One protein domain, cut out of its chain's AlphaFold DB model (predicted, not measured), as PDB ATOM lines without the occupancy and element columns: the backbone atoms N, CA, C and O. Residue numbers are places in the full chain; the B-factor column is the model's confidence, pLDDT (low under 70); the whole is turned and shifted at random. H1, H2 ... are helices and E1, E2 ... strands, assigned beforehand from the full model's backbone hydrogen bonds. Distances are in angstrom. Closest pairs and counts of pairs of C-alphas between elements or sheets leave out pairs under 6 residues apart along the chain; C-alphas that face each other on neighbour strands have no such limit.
ATOM      1  N   SER A   6      23.260 -19.017  10.902       59.19
ATOM      2  CA  SER A   6      23.537 -18.680  12.300       59.19
ATOM      3  C   SER A   6      22.440 -19.205  13.238       59.19
ATOM      4  O   SER A   6      22.716 -19.473  14.402       59.19
ATOM      5  N   SER A   7      21.224 -19.423  12.720       59.34
ATOM      6  CA  SER A   7      20.070 -19.908  13.485       59.34
ATOM      7  C   SER A   7      20.001 -21.426  13.674       59.34
ATOM      8  O   SER A   7      19.124 -21.901  14.399       59.34
ATOM      9  N   LEU A   8      20.880 -22.206  13.034       62.31
ATOM     10  CA  LEU A   8      20.819 -23.657  13.170       62.31
ATOM     11  C   LEU A   8      21.245 -24.040  14.595       62.31
ATOM     12  O   LEU A   8      22.374 -23.720  14.981       62.31
ATOM     13  N   PRO A   9      20.352 -24.664  15.388       57.75
ATOM     14  CA  PRO A   9      20.580 -24.864  16.812       57.75
ATOM     15  C   PRO A   9      21.891 -25.618  17.042       57.75
ATOM     16  O   PRO A   9      22.137 -26.653  16.424       57.75
ATOM     17  N   LEU A  10      22.715 -25.071  17.940       53.53
ATOM     18  CA  LEU A  10      24.108 -25.458  18.222       53.53
ATOM     19  C   LEU A  10      24.264 -26.914  18.714       53.53
ATOM     20  O   LEU A  10      25.372 -27.436  18.788       53.53
ATOM     21  N   LEU A  11      23.161 -27.606  19.005       59.44
ATOM     22  CA  LEU A  11      23.146 -29.005  19.423       59.44
ATOM     23  C   LEU A  11      23.125 -29.920  18.197       59.44
ATOM     24  O   LEU A  11      22.073 -30.372  17.757       59.44
ATOM     25  N   LEU A  12      24.310 -30.186  17.646       69.94
ATOM     26  CA  LEU A  12      24.536 -30.958  16.415       69.94
ATOM     27  C   LEU A  12      24.060 -32.420  16.483       69.94
ATOM     28  O   LEU A  12      23.825 -33.057  15.450       69.94
ATOM     29  N   LYS A  13      23.870 -32.963  17.689       75.19
ATOM     30  CA  LYS A  13      23.455 -34.351  17.885       75.19
ATOM     31  C   LYS A  13      22.002 -34.543  17.438       75.19
ATOM     32  O   LYS A  13      21.071 -34.011  18.033       75.19
ATOM     33  N   ASN A  14      21.806 -35.364  16.404       81.00
ATOM     34  CA  ASN A  14      20.514 -35.635  15.753       81.00
ATOM     35  C   ASN A  14      19.892 -34.458  14.986       81.00
ATOM     36  O   ASN A  14      18.688 -34.492  14.706       81.00
ATOM     37  N   VAL A  15      20.681 -33.460  14.581       87.75
ATOM     38  CA  VAL A  15      20.175 -32.422  13.677       87.75
ATOM     39  C   VAL A  15      19.763 -33.056  12.353       87.75
ATOM     40  O   VAL A  15      20.510 -33.810  11.723       87.75
ATOM     41  N   GLN A  16      18.538 -32.734  11.948       91.62
ATOM     42  CA  GLN A  16      17.987 -33.093  10.656       91.62
ATOM     43  C   GLN A  16      17.899 -31.834   9.799       91.62
ATOM     44  O   GLN A  16      17.084 -30.952  10.061       91.62
ATOM     45  N   VAL A  17      18.728 -31.755   8.763       91.88
ATOM     46  CA  VAL A  17      18.674 -30.669   7.783       91.88
ATOM     47  C   VAL A  17      17.833 -31.131   6.604       91.88
ATOM     48  O   VAL A  17      18.074 -32.185   6.018       91.88
ATOM     49  N   LYS A  18      16.810 -30.358   6.248       93.12
ATOM     50  CA  LYS A  18      15.953 -30.676   5.109       93.12
ATOM     51  C   LYS A  18      16.507 -30.005   3.860       93.12
ATOM     52  O   LYS A  18      16.599 -28.788   3.797       93.12
ATOM     53  N   LEU A  19      16.850 -30.811   2.869       93.94
ATOM     54  CA  LEU A  19      17.235 -30.374   1.538       93.94
ATOM     55  C   LEU A  19      16.035 -30.406   0.612       93.94
ATOM     56  O   LEU A  19      15.178 -31.285   0.717       93.94
ATOM     57  N   TYR A  20      16.034 -29.516  -0.359       93.00
ATOM     58  CA  TYR A  20      14.997 -29.373  -1.357       93.00
ATOM     59  C   TYR A  20      15.596 -29.510  -2.750       93.00
ATOM     60  O   TYR A  20      16.673 -28.992  -3.037       93.00
ATOM     61  N   ASN A  21      14.903 -30.229  -3.626       93.00
ATOM     62  CA  ASN A  21      15.311 -30.347  -5.016       93.00
ATOM     63  C   ASN A  21      14.903 -29.073  -5.779       93.00
ATOM     64  O   ASN A  21      13.742 -28.668  -5.730       93.00
ATOM     65  N   ARG A  22      15.844 -28.445  -6.488       90.06
ATOM     66  CA  ARG A  22      15.625 -27.244  -7.310       90.06
ATOM     67  C   ARG A  22      14.826 -27.532  -8.581       90.06
ATOM     68  O   ARG A  22      14.137 -26.643  -9.072       90.06
ATOM     69  N   ALA A  23      14.933 -28.738  -9.139       90.88
ATOM     70  CA  ALA A  23      14.241 -29.116 -10.372       90.88
ATOM     71  C   ALA A  23      12.807 -29.604 -10.111       90.88
ATOM     72  O   ALA A  23      11.910 -29.388 -10.931       90.88
ATOM     73  N   GLU A  24      12.580 -30.254  -8.970       91.12
ATOM     74  CA  GLU A  24      11.322 -30.919  -8.640       91.12
ATOM     75  C   GLU A  24      10.711 -30.363  -7.350       91.12
ATOM     76  O   GLU A  24      11.018 -30.811  -6.242       91.12
ATOM     77  N   ASP A  25       9.783 -29.418  -7.520       87.81
ATOM     78  CA  ASP A  25       9.016 -28.819  -6.429       87.81
ATOM     79  C   ASP A  25       8.420 -29.906  -5.510       87.81
ATOM     80  O   ASP A  25       7.774 -30.860  -5.952       87.81
ATOM     81  N   GLY A  26       8.643 -29.757  -4.203       89.12
ATOM     82  CA  GLY A  26       8.121 -30.661  -3.178       89.12
ATOM     83  C   GLY A  26       8.954 -31.922  -2.929       89.12
ATOM     84  O   GLY A  26       8.685 -32.626  -1.951       89.12
ATOM     85  N   ARG A  27       9.991 -32.213  -3.731       93.25
ATOM     86  CA  ARG A  27      10.944 -33.267  -3.362       93.25
ATOM     87  C   ARG A  27      11.923 -32.749  -2.328       93.25
ATOM     88  O   ARG A  27      12.667 -31.803  -2.565       93.25
ATOM     89  N   THR A  28      11.944 -33.428  -1.187       94.12
ATOM     90  CA  THR A  28      12.861 -33.116  -0.097       94.12
ATOM     91  C   THR A  28      13.670 -34.336   0.302       94.12
ATOM     92  O   THR A  28      13.124 -35.442   0.357       94.12
ATOM     93  N   ARG A  29      14.948 -34.133   0.611       94.56
ATOM     94  CA  ARG A  29      15.820 -35.132   1.233       94.56
ATOM     95  C   ARG A  29      16.145 -34.693   2.645       94.56
ATOM     96  O   ARG A  29      16.239 -33.503   2.920       94.56
ATOM     97  N   LEU A  30      16.285 -35.656   3.539       94.56
ATOM     98  CA  LEU A  30      16.716 -35.393   4.902       94.56
ATOM     99  C   LEU A  30      18.216 -35.657   4.986       94.56
ATOM    100  O   LEU A  30      18.675 -36.696   4.518       94.56
ATOM    101  N   VAL A  31      18.970 -34.738   5.563       95.56
ATOM    102  CA  VAL A  31      20.358 -34.952   5.957       95.56
ATOM    103  C   VAL A  31      20.359 -35.140   7.457       95.56
ATOM    104  O   VAL A  31      19.861 -34.282   8.182       95.56
ATOM    105  N   ARG A  32      20.910 -36.251   7.920       95.38
ATOM    106  CA  ARG A  32      21.055 -36.544   9.337       95.38
ATOM    107  C   ARG A  32      22.526 -36.559   9.704       95.38
ATOM    108  O   ARG A  32      23.320 -37.223   9.040       95.38
ATOM    109  N   ILE A  33      22.867 -35.846  10.768       95.44
ATOM    110  CA  ILE A  33      24.199 -35.912  11.363       95.44
ATOM    111  C   ILE A  33      24.206 -37.067  12.374       95.44
ATOM    112  O   ILE A  33      23.369 -37.112  13.280       95.44
ATOM    113  N   GLU A  34      25.098 -38.035  12.174       95.94
ATOM    114  CA  GLU A  34      25.268 -39.226  13.018       95.94
ATOM    115  C   GLU A  34      26.701 -39.298  13.565       95.94
ATOM    116  O   GLU A  34      27.616 -38.661  13.048       95.94
ATOM    117  N   THR A  35      26.906 -40.092  14.613       96.25
ATOM    118  CA  THR A  35      28.242 -40.437  15.114       96.25
ATOM    119  C   THR A  35      28.636 -41.831  14.657       96.25
ATOM    120  O   THR A  35      27.800 -42.738  14.696       96.25
ATOM    121  N   ASP A  36      29.896 -42.025  14.287       97.06
ATOM    122  CA  ASP A  36      30.455 -43.333  13.949       97.06
ATOM    123  C   ASP A  36      31.880 -43.450  14.505       97.06
ATOM    124  O   ASP A  36      32.753 -42.646  14.183       97.06
ATOM    125  N   THR A  37      32.109 -44.449  15.358       96.50
ATOM    126  CA  THR A  37      33.424 -44.734  15.956       96.50
ATOM    127  C   THR A  37      34.406 -45.332  14.948       96.50
ATOM    128  O   THR A  37      35.594 -45.428  15.241       96.50
ATOM    129  N   GLY A  38      33.942 -45.733  13.758       96.56
ATOM    130  CA  GLY A  38      34.808 -46.180  12.665       96.56
ATOM    131  C   GLY A  38      35.557 -45.047  11.955       96.56
ATOM    132  O   GLY A  38      36.507 -45.312  11.215       96.56
ATOM    133  N   ILE A  39      35.155 -43.791  12.164       96.50
ATOM    134  CA  ILE A  39      35.829 -42.618  11.597       96.50
ATOM    135  C   ILE A  39      37.057 -42.309  12.447       96.50
ATOM    136  O   ILE A  39      36.983 -42.336  13.667       96.50
ATOM    137  N   LYS A  40      38.200 -42.016  11.818       94.62
ATOM    138  CA  LYS A  40      39.427 -41.693  12.558       94.62
ATOM    139  C   LYS A  40      39.183 -40.510  13.499       94.62
ATOM    140  O   LYS A  40      38.775 -39.445  13.036       94.62
ATOM    141  N   ALA A  41      39.466 -40.710  14.787       92.31
ATOM    142  CA  ALA A  41      39.535 -39.630  15.758       92.31
ATOM    143  C   ALA A  41      40.550 -38.592  15.262       92.31
ATOM    144  O   ALA A  41      41.657 -38.946  14.845       92.31
ATOM    145  N   LEU A  42      40.135 -37.328  15.229       88.62
ATOM    146  CA  LEU A  42      41.017 -36.230  14.864       88.62
ATOM    147  C   LEU A  42      41.653 -35.680  16.136       88.62
ATOM    148  O   LEU A  42      40.974 -35.542  17.151       88.62
ATOM    149  N   ASP A  43      42.935 -35.338  16.063       93.44
ATOM    150  CA  ASP A  43      43.595 -34.616  17.140       93.44
ATOM    151  C   ASP A  43      42.968 -33.218  17.263       93.44
ATOM    152  O   ASP A  43      43.150 -32.347  16.414       93.44
ATOM    153  N   LEU A  44      42.162 -33.006  18.305       90.75
ATOM    154  CA  LEU A  44      41.426 -31.756  18.514       90.75
ATOM    155  C   LEU A  44      42.365 -30.551  18.664       90.75
ATOM    156  O   LEU A  44      41.962 -29.423  18.364       90.75
ATOM    157  N   THR A  45      43.616 -30.782  19.077       90.62
ATOM    158  CA  THR A  45      44.621 -29.722  19.209       90.62
ATOM    159  C   THR A  45      44.976 -29.106  17.854       90.62
ATOM    160  O   THR A  45      45.170 -27.892  17.766       90.62
ATOM    161  N   SER A  46      44.944 -29.890  16.768       88.06
ATOM    162  CA  SER A  46      45.239 -29.380  15.427       88.06
ATOM    163  C   SER A  46      44.118 -28.504  14.867       88.06
ATOM    164  O   SER A  46      44.387 -27.605  14.076       88.06
ATOM    165  N   ILE A  47      42.859 -28.728  15.271       87.56
ATOM    166  CA  ILE A  47      41.733 -27.879  14.844       87.56
ATOM    167  C   ILE A  47      41.835 -26.498  15.493       87.56
ATOM    168  O   ILE A  47      41.599 -25.496  14.826       87.56
ATOM    169  N   GLN A  48      42.196 -26.441  16.779       85.38
ATOM    170  CA  GLN A  48      42.268 -25.180  17.526       85.38
ATOM    171  C   GLN A  48      43.386 -24.261  17.031       85.38
ATOM    172  O   GLN A  48      43.247 -23.045  17.106       85.38
ATOM    173  N   ALA A  49      44.479 -24.838  16.528       84.56
ATOM    174  CA  ALA A  49      45.622 -24.085  16.024       84.56
ATOM    175  C   ALA A  49      45.470 -23.632  14.561       84.56
ATOM    176  O   ALA A  49      46.277 -22.839  14.086       84.56
ATOM    177  N   ALA A  50      44.491 -24.160  13.826       76.12
ATOM    178  CA  ALA A  50      44.391 -23.934  12.393       76.12
ATOM    179  C   ALA A  50      43.498 -22.737  12.051       76.12
ATOM    180  O   ALA A  50      42.330 -22.689  12.436       76.12
ATOM    181  N   ASP A  51      44.035 -21.834  11.229       77.06
ATOM    182  CA  ASP A  51      43.372 -20.646  10.683       77.06
ATOM    183  C   ASP A  51      42.247 -21.003   9.691       77.06
ATOM    184  O   ASP A  51      42.347 -20.809   8.481       77.06
ATOM    185  N   GLY A  52      41.150 -21.571  10.193       77.19
ATOM    186  CA  GLY A  52      39.878 -21.728   9.482       77.19
ATOM    187  C   GLY A  52      39.833 -22.760   8.345       77.19
ATOM    188  O   GLY A  52      38.731 -23.087   7.896       77.19
ATOM    189  N   ASP A  53      40.965 -23.294   7.887       85.69
ATOM    190  CA  ASP A  53      41.038 -24.243   6.761       85.69
ATOM    191  C   ASP A  53      41.183 -25.716   7.165       85.69
ATOM    192  O   ASP A  53      41.263 -26.593   6.304       85.69
ATOM    193  N   SER A  54      41.131 -26.018   8.463       91.25
ATOM    194  CA  SER A  54      41.051 -27.402   8.931       91.25
ATOM    195  C   SER A  54      39.771 -28.082   8.453       91.25
ATOM    196  O   SER A  54      38.663 -27.595   8.673       91.25
ATOM    197  N   GLU A  55      39.924 -29.243   7.822       92.12
ATOM    198  CA  GLU A  55      38.811 -30.110   7.453       92.12
ATOM    199  C   GLU A  55      38.600 -31.174   8.523       92.12
ATOM    200  O   GLU A  55      39.531 -31.873   8.927       92.12
ATOM    201  N   ILE A  56      37.353 -31.325   8.962       95.44
ATOM    202  CA  ILE A  56      36.990 -32.378   9.904       95.44
ATOM    203  C   ILE A  56      36.713 -33.669   9.118       95.44
ATOM    204  O   ILE A  56      35.872 -33.670   8.214       95.44
ATOM    205  N   PRO A  57      37.370 -34.794   9.452       96.19
ATOM    206  CA  PRO A  57      37.130 -36.056   8.776       96.19
ATOM    207  C   PRO A  57      35.689 -36.503   9.019       96.19
ATOM    208  O   PRO A  57      35.211 -36.575  10.153       96.19
ATOM    209  N   CYS A  58      34.991 -36.812   7.933       96.75
ATOM    210  CA  CYS A  58      33.616 -37.278   7.976       96.75
ATOM    211  C   CYS A  58      33.324 -38.258   6.845       96.75
ATOM    212  O   CYS A  58      33.982 -38.260   5.804       96.75
ATOM    213  N   GLU A  59      32.321 -39.102   7.061       96.88
ATOM    214  CA  GLU A  59      31.852 -40.068   6.071       96.88
ATOM    215  C   GLU A  59      30.422 -39.723   5.655       96.88
ATOM    216  O   GLU A  59      29.535 -39.556   6.495       96.88
ATOM    217  N   VAL A  60      30.175 -39.634   4.347       95.94
ATOM    218  CA  VAL A  60      28.837 -39.381   3.801       95.94
ATOM    219  C   VAL A  60      28.255 -40.680   3.262       95.94
ATOM    220  O   VAL A  60      28.738 -41.250   2.285       95.94
ATOM    221  N   VAL A  61      27.165 -41.137   3.874       95.31
ATOM    222  CA  VAL A  61      26.478 -42.383   3.529       95.31
ATOM    223  C   VAL A  61      25.094 -42.076   2.953       95.31
ATOM    224  O   VAL A  61      24.348 -41.253   3.476       95.31
ATOM    225  N   GLY A  62      24.693 -42.792   1.898       92.31
ATOM    226  CA  GLY A  62      23.319 -42.735   1.373       92.31
ATOM    227  C   GLY A  62      23.059 -41.712   0.265       92.31
ATOM    228  O   GLY A  62      21.907 -41.369   0.019       92.31
ATOM    229  N   VAL A  63      24.100 -41.269  -0.440       87.75
ATOM    230  CA  VAL A  63      23.985 -40.353  -1.591       87.75
ATOM    231  C   VAL A  63      23.139 -40.964  -2.724       87.75
ATOM    232  O   VAL A  63      22.270 -40.300  -3.303       87.75
ATOM    233  N   GLU A  64      23.327 -42.259  -2.995       85.38
ATOM    234  CA  GLU A  64      22.663 -42.972  -4.087       85.38
ATOM    235  C   GLU A  64      21.288 -43.522  -3.678       85.38
ATOM    236  O   GLU A  64      21.157 -44.519  -2.966       85.38
ATOM    237  N   GLY A  65      20.230 -42.858  -4.150       80.75
ATOM    238  CA  GLY A  65      18.861 -43.391  -4.167       80.75
ATOM    239  C   GLY A  65      18.151 -43.516  -2.815       80.75
ATOM    240  O   GLY A  65      16.968 -43.870  -2.787       80.75
ATOM    241  N   LYS A  66      18.810 -43.209  -1.692       84.38
ATOM    242  CA  LYS A  66      18.159 -43.182  -0.378       84.38
ATOM    243  C   LYS A  66      17.453 -41.843  -0.155       84.38
ATOM    244  O   LYS A  66      17.833 -40.803  -0.684       84.38
ATOM    245  N   LYS A  67      16.375 -41.886   0.632       88.88
ATOM    246  CA  LYS A  67      15.611 -40.692   1.041       88.88
ATOM    247  C   LYS A  67      16.372 -39.817   2.043       88.88
ATOM    248  O   LYS A  67      16.017 -38.655   2.225       88.88
ATOM    249  N   GLU A  68      17.375 -40.399   2.690       94.50
ATOM    250  CA  GLU A  68      18.133 -39.809   3.780       94.50
ATOM    251  C   GLU A  68      19.629 -39.928   3.479       94.50
ATOM    252  O   GLU A  68      20.114 -41.019   3.160       94.50
ATOM    253  N   ILE A  69      20.322 -38.799   3.572       95.25
ATOM    254  CA  ILE A  69      21.778 -38.682   3.520       95.25
ATOM    255  C   ILE A  69      22.257 -38.626   4.967       95.25
ATOM    256  O   ILE A  69      21.693 -37.898   5.779       95.25
ATOM    257  N   LYS A  70      23.280 -39.399   5.309       96.12
ATOM    258  CA  LYS A  70      23.841 -39.448   6.658       96.12
ATOM    259  C   LYS A  70      25.266 -38.932   6.604       96.12
ATOM    260  O   LYS A  70      26.069 -39.496   5.869       96.12
ATOM    261  N   ILE A  71      25.559 -37.874   7.347       96.50
ATOM    262  CA  ILE A  71      26.921 -37.363   7.516       96.50
ATOM    263  C   ILE A  71      27.381 -37.819   8.889       96.50
ATOM    264  O   ILE A  71      26.780 -37.456   9.901       96.50
ATOM    265  N   ARG A  72      28.397 -38.672   8.911       96.88
ATOM    266  CA  ARG A  72      28.924 -39.273  10.127       96.88
ATOM    267  C   ARG A  72      30.200 -38.567  10.547       96.88
ATOM    268  O   ARG A  72      31.052 -38.301   9.702       96.88
ATOM    269  N   PHE A  73      30.325 -38.309  11.843       97.19
ATOM    270  CA  PHE A  73      31.530 -37.780  12.485       97.19
ATOM    271  C   PHE A  73      31.973 -38.703  13.621       97.19
ATOM    272  O   PHE A  73      31.166 -39.469  14.150       97.19
ATOM    273  N   HIS A  74      33.236 -38.615  14.034       97.50
ATOM    274  CA  HIS A  74      33.666 -39.264  15.272       97.50
ATOM    275  C   HIS A  74      32.918 -38.642  16.474       97.50
ATOM    276  O   HIS A  74      32.745 -37.419  16.494       97.50
ATOM    277  N   PRO A  75      32.454 -39.425  17.470       96.56
ATOM    278  CA  PRO A  75      31.709 -38.899  18.622       96.56
ATOM    279  C   PRO A  75      32.454 -37.798  19.385       96.56
ATOM    280  O   PRO A  75      31.840 -36.788  19.716       96.56
ATOM    281  N   GLU A  76      33.770 -37.932  19.563       96.31
ATOM    282  CA  GLU A  76      34.599 -36.933  20.260       96.31
ATOM    283  C   GLU A  76      34.561 -35.557  19.585       96.31
ATOM    284  O   GLU A  76      34.639 -34.536  20.256       96.31
ATOM    285  N   ILE A  77      34.394 -35.504  18.259       95.50
ATOM    286  CA  ILE A  77      34.311 -34.236  17.524       95.50
ATOM    287  C   ILE A  77      32.994 -33.527  17.841       95.50
ATOM    288  O   ILE A  77      32.981 -32.309  17.996       95.50
ATOM    289  N   LEU A  78      31.885 -34.268  17.946       94.44
ATOM    290  CA  LEU A  78      30.597 -33.675  18.311       94.44
ATOM    291  C   LEU A  78      30.576 -33.246  19.781       94.44
ATOM    292  O   LEU A  78      30.049 -32.180  20.078       94.44
ATOM    293  N   GLU A  79      31.180 -34.028  20.676       94.50
ATOM    294  CA  GLU A  79      31.324 -33.664  22.095       94.50
ATOM    295  C   GLU A  79      32.241 -32.443  22.279       94.50
ATOM    296  O   GLU A  79      31.947 -31.548  23.072       94.50
ATOM    297  N   ALA A  80      33.319 -32.343  21.498       94.38
ATOM    298  CA  ALA A  80      34.178 -31.163  21.483       94.38
ATOM    299  C   ALA A  80      33.464 -29.945  20.880       94.38
ATOM    300  O   ALA A  80      33.605 -28.836  21.395       94.38
ATOM    301  N   ALA A  81      32.662 -30.146  19.830       93.94
ATOM    302  CA  ALA A  81      31.841 -29.096  19.242       93.94
ATOM    303  C   ALA A  81      30.814 -28.568  20.253       93.94
ATOM    304  O   ALA A  81      30.645 -27.362  20.353       93.94
ATOM    305  N   GLU A  82      30.174 -29.412  21.063       93.38
ATOM    306  CA  GLU A  82      29.240 -28.951  22.107       93.38
ATOM    307  C   GLU A  82      29.886 -27.956  23.093       93.38
ATOM    308  O   GLU A  82      29.201 -27.057  23.577       93.38
ATOM    309  N   ASN A  83      31.201 -28.056  23.316       94.19
ATOM    310  CA  ASN A  83      31.938 -27.228  24.274       94.19
ATOM    311  C   ASN A  83      32.783 -26.103  23.644       94.19
ATOM    312  O   ASN A  83      33.309 -25.265  24.373       94.19
ATOM    313  N   ASN A  84      32.956 -26.072  22.318       93.69
ATOM    314  CA  ASN A  84      33.860 -25.133  21.650       93.69
ATOM    315  C   ASN A  84      33.245 -24.562  20.363       93.69
ATOM    316  O   ASN A  84      33.085 -25.266  19.365       93.69
ATOM    317  N   GLU A  85      32.954 -23.259  20.378       91.88
ATOM    318  CA  GLU A  85      32.326 -22.529  19.268       91.88
ATOM    319  C   GLU A  85      33.157 -22.583  17.977       91.88
ATOM    320  O   GLU A  85      32.599 -22.824  16.907       91.88
ATOM    321  N   ASN A  86      34.490 -22.508  18.067       91.69
ATOM    322  CA  ASN A  86      35.365 -22.606  16.894       91.69
ATOM    323  C   ASN A  86      35.220 -23.975  16.212       91.69
ATOM    324  O   ASN A  86      35.137 -24.066  14.988       91.69
ATOM    325  N   ILE A  87      35.125 -25.056  16.997       93.06
ATOM    326  CA  ILE A  87      34.910 -26.406  16.454       93.06
ATOM    327  C   ILE A  87      33.517 -26.504  15.823       93.06
ATOM    328  O   ILE A  87      33.377 -27.120  14.767       93.06
ATOM    329  N   GLN A  88      32.495 -25.866  16.403       92.50
ATOM    330  CA  GLN A  88      31.169 -25.808  15.778       92.50
ATOM    331  C   GLN A  88      31.196 -25.081  14.436       92.50
ATOM    332  O   GLN A  88      30.552 -25.542  13.491       92.50
ATOM    333  N   GLU A  89      31.922 -23.970  14.319       91.88
ATOM    334  CA  GLU A  89      32.056 -23.242  13.056       91.88
ATOM    335  C   GLU A  89      32.780 -24.070  11.992       91.88
ATOM    336  O   GLU A  89      32.289 -24.189  10.863       91.88
ATOM    337  N   VAL A  90      33.892 -24.716  12.353       93.56
ATOM    338  CA  VAL A  90      34.635 -25.601  11.444       93.56
ATOM    339  C   VAL A  90      33.780 -26.805  11.035       93.56
ATOM    340  O   VAL A  90      33.756 -27.189   9.860       93.56
ATOM    341  N   LEU A  91      33.010 -27.376  11.964       93.94
ATOM    342  CA  LEU A  91      32.085 -28.469  11.678       93.94
ATOM    343  C   LEU A  91      30.967 -28.029  10.738       93.94
ATOM    344  O   LEU A  91      30.692 -28.726   9.762       93.94
ATOM    345  N   LYS A  92      30.365 -26.857  10.970       92.44
ATOM    346  CA  LYS A  92      29.387 -26.260  10.052       92.44
ATOM    347  C   LYS A  92      30.006 -26.101   8.662       92.44
ATOM    348  O   LYS A  92      29.453 -26.633   7.699       92.44
ATOM    349  N   LYS A  93      31.176 -25.457   8.553       92.81
ATOM    350  CA  LYS A  93      31.907 -25.252   7.284       92.81
ATOM    351  C   LYS A  93      32.180 -26.581   6.571       92.81
ATOM    352  O   LYS A  93      31.954 -26.678   5.365       92.81
ATOM    353  N   THR A  94      32.576 -27.615   7.311       94.44
ATOM    354  CA  THR A  94      32.814 -28.965   6.779       94.44
ATOM    355  C   THR A  94      31.522 -29.603   6.269       94.44
ATOM    356  O   THR A  94      31.477 -30.053   5.125       94.44
ATOM    357  N   VAL A  95      30.443 -29.595   7.062       94.19
ATOM    358  CA  VAL A  95      29.128 -30.118   6.646       94.19
ATOM    359  C   VAL A  95      28.665 -29.435   5.363       94.19
ATOM    360  O   VAL A  95      28.234 -30.118   4.438       94.19
ATOM    361  N   PHE A  96      28.801 -28.112   5.262       90.62
ATOM    362  CA  PHE A  96      28.446 -27.383   4.047       90.62
ATOM    363  C   PHE A  96      29.298 -27.765   2.856       90.62
ATOM    364  O   PHE A  96      28.752 -28.006   1.787       90.62
ATOM    365  N   LYS A  97      30.618 -27.835   3.035       92.38
ATOM    366  CA  LYS A  97      31.534 -28.218   1.963       92.38
ATOM    367  C   LYS A  97      31.181 -29.601   1.421       92.38
ATOM    368  O   LYS A  97      31.134 -29.786   0.209       92.38
ATOM    369  N   MET A  98      30.849 -30.539   2.305       92.94
ATOM    370  CA  MET A  98      30.400 -31.872   1.911       92.94
ATOM    371  C   MET A  98      29.036 -31.822   1.225       92.94
ATOM    372  O   MET A  98      28.856 -32.435   0.177       92.94
ATOM    373  N   LEU A  99      28.072 -31.071   1.757       91.50
ATOM    374  CA  LEU A  99      26.780 -30.912   1.095       91.50
ATOM    375  C   LEU A  99      26.952 -30.311  -0.307       91.50
ATOM    376  O   LEU A  99      26.436 -30.896  -1.246       91.50
ATOM    377  N   ASP A 100      27.744 -29.258  -0.493       90.00
ATOM    378  CA  ASP A 100      28.017 -28.679  -1.816       90.00
ATOM    379  C   ASP A 100      28.699 -29.674  -2.770       90.00
ATOM    380  O   ASP A 100      28.337 -29.751  -3.945       90.00
ATOM    381  N   GLN A 101      29.648 -30.478  -2.276       91.12
ATOM    382  CA  GLN A 101      30.326 -31.494  -3.089       91.12
ATOM    383  C   GLN A 101      29.391 -32.636  -3.510       91.12
ATOM    384  O   GLN A 101      29.446 -33.086  -4.655       91.12
ATOM    385  N   PHE A 102      28.533 -33.116  -2.605       85.06
ATOM    386  CA  PHE A 102      27.703 -34.303  -2.838       85.06
ATOM    387  C   PHE A 102      26.334 -34.002  -3.439       85.06
ATOM    388  O   PHE A 102      25.713 -34.892  -4.027       85.06
ATOM    389  N   LEU A 103      25.820 -32.787  -3.270       82.38
ATOM    390  CA  LEU A 103      24.451 -32.472  -3.654       82.38
ATOM    391  C   LEU A 103      24.258 -32.096  -5.114       82.38
ATOM    392  O   LEU A 103      23.109 -32.020  -5.545       82.38
ATOM    393  N   PHE A 104      25.322 -31.937  -5.900       71.69
ATOM    394  CA  PHE A 104      25.234 -31.382  -7.253       71.69
ATOM    395  C   PHE A 104      24.480 -30.029  -7.268       71.69
ATOM    396  O   PHE A 104      23.937 -29.547  -6.277       71.69
ATOM    397  N   SER A 105      24.403 -29.377  -8.425       76.12
ATOM    398  CA  SER A 105      23.651 -28.119  -8.573       76.12
ATOM    399  C   SER A 105      22.135 -28.265  -8.345       76.12
ATOM    400  O   SER A 105      21.423 -27.257  -8.356       76.12
ATOM    401  N   GLU A 106      21.637 -29.491  -8.151       90.00
ATOM    402  CA  GLU A 106      20.217 -29.830  -8.098       90.00
ATOM    403  C   GLU A 106      19.582 -29.681  -6.723       90.00
ATOM    404  O   GLU A 106      18.379 -29.436  -6.663       90.00
ATOM    405  N   TRP A 107      20.320 -29.835  -5.623       91.88
ATOM    406  CA  TRP A 107      19.735 -29.693  -4.291       91.88
ATOM    407  C   TRP A 107      20.171 -28.387  -3.648       91.88
ATOM    408  O   TRP A 107      21.270 -27.884  -3.848       91.88
ATOM    409  N   THR A 108      19.260 -27.816  -2.880       90.00
ATOM    410  CA  THR A 108      19.472 -26.597  -2.117       90.00
ATOM    411  C   THR A 108      18.930 -26.817  -0.729       90.00
ATOM    412  O   THR A 108      17.953 -27.540  -0.541       90.00
ATOM    413  N   ILE A 109      19.568 -26.223   0.261       87.94
ATOM    414  CA  ILE A 109      19.024 -26.293   1.610       87.94
ATOM    415  C   ILE A 109      17.943 -25.225   1.803       87.94
ATOM    416  O   ILE A 109      16.965 -25.454   2.512       87.94
ATOM    417  N   ASP A 110      18.083 -24.086   1.126       86.31
ATOM    418  CA  ASP A 110      17.070 -23.042   1.168       86.31
ATOM    419  C   ASP A 110      15.759 -23.601   0.621       86.31
ATOM    420  O   ASP A 110      15.714 -24.149  -0.485       86.31
ATOM    421  N   ALA A 111      14.691 -23.493   1.414       82.88
ATOM    422  CA  ALA A 111      13.374 -23.912   0.969       82.88
ATOM    423  C   ALA A 111      13.064 -23.194  -0.353       82.88
ATOM    424  O   ALA A 111      13.201 -21.969  -0.414       82.88
ATOM    425  N   PRO A 112      12.680 -23.922  -1.420       78.62
ATOM    426  CA  PRO A 112      12.390 -23.317  -2.699       78.62
ATOM    427  C   PRO A 112      11.277 -22.330  -2.436       78.62
ATOM    428  O   PRO A 112      10.216 -22.690  -1.914       78.62
ATOM    429  N   VAL A 113      11.553 -21.070  -2.743       75.44
ATOM    430  CA  VAL A 113      10.548 -20.048  -2.558       75.44
ATOM    431  C   VAL A 113       9.374 -20.434  -3.452       75.44
ATOM    432  O   VAL A 113       9.598 -20.678  -4.644       75.44
TER     433      VAL A 113
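What this domain is: This is residues 6 to 113 of the 679 residues of an uncharacterized protein of Halicephalobus sp. NKZ332 (UniProt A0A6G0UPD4). A strongly twisted sheet of four strands has the long helix H3 beside it, which only grazes the sheet with its residues 91 to 102, nearest to E4 and E3, while the short helices H1 and H2 gather at one end of the elongated body and the turn between E1 and E2 lies at the other end. After H3 the printed part returns to E1, where residues 107 to 108 pair with residues 20 to 21, antiparallel. The printed part has 108 residues with four named strands and three named helices, in the order E1 E2 H1 E3 E4 H2 H3. The sheet is mixed, in the order E1 E2 E4 E3, and the class is mixed, helices and strands. The whole is compact, with a radius of gyration of the C-alphas of 14.2 A, and spans 44 by 28 by 22 A.

Where its parts are: E1 is residues 16 to 21, beginning at C-alpha 16 (17.987, -33.093, 10.656). E2 is residues 28 to 35, the longest strand, 22.8 A from first to last C-alpha. H1 is residues 44 to 49, with C-alpha 44 at (41.426, -31.756, 18.514). E3 is residues 59 to 61, E4 residues 68 to 73, 16.1 A long like E1, and H2 residues 75 to 83, 13.0 A long. H3, residues 85 to 102, is 25.5 A long and ends at C-alpha 102 (27.703, -34.303, -2.838).

How they stand to each other: E1 and E2 form an antiparallel hairpin, with N 17 and O 31 2.8 A apart, within hydrogen-bond range. E2 and E4 are parallel at 24 degrees, with N 32 and O 69 at 2.8 A. E3 and E4 form an antiparallel hairpin, with N 61 and O 70 at 2.8 A. E1 and E3 are the edge strands and are apart. H3 only grazes the sheet with its residues 91 to 102; its closest C-alphas to E4 are those of Val 95 and Ile 71, 7.6 A apart. H2 only grazes the sheet with its residues 75 to 78. H2 and H3 touch only at the corner by their tight link, closest at the C-alphas of Ala 81 and Gln 88, 4.8 A. H1 is not on the sheet and only just touches H3, with 3 pairs of C-alphas within 8 A, the closest being Ile 47 and Ile 87, 7.2 A. Their lines are about perpendicular, at 82 degrees. Every O i to N i+4 pair is within hydrogen-bond range in H1 and H3, and 4 of 5 in H2.

The domain as a whole: The two C-alphas farthest apart are those of Asp 25 and Thr 45, 43.9 A. The printed part has no cut and no long link between its elements. The mean pLDDT of the printed part is 88.8, and residues 6 to 12 are under 70.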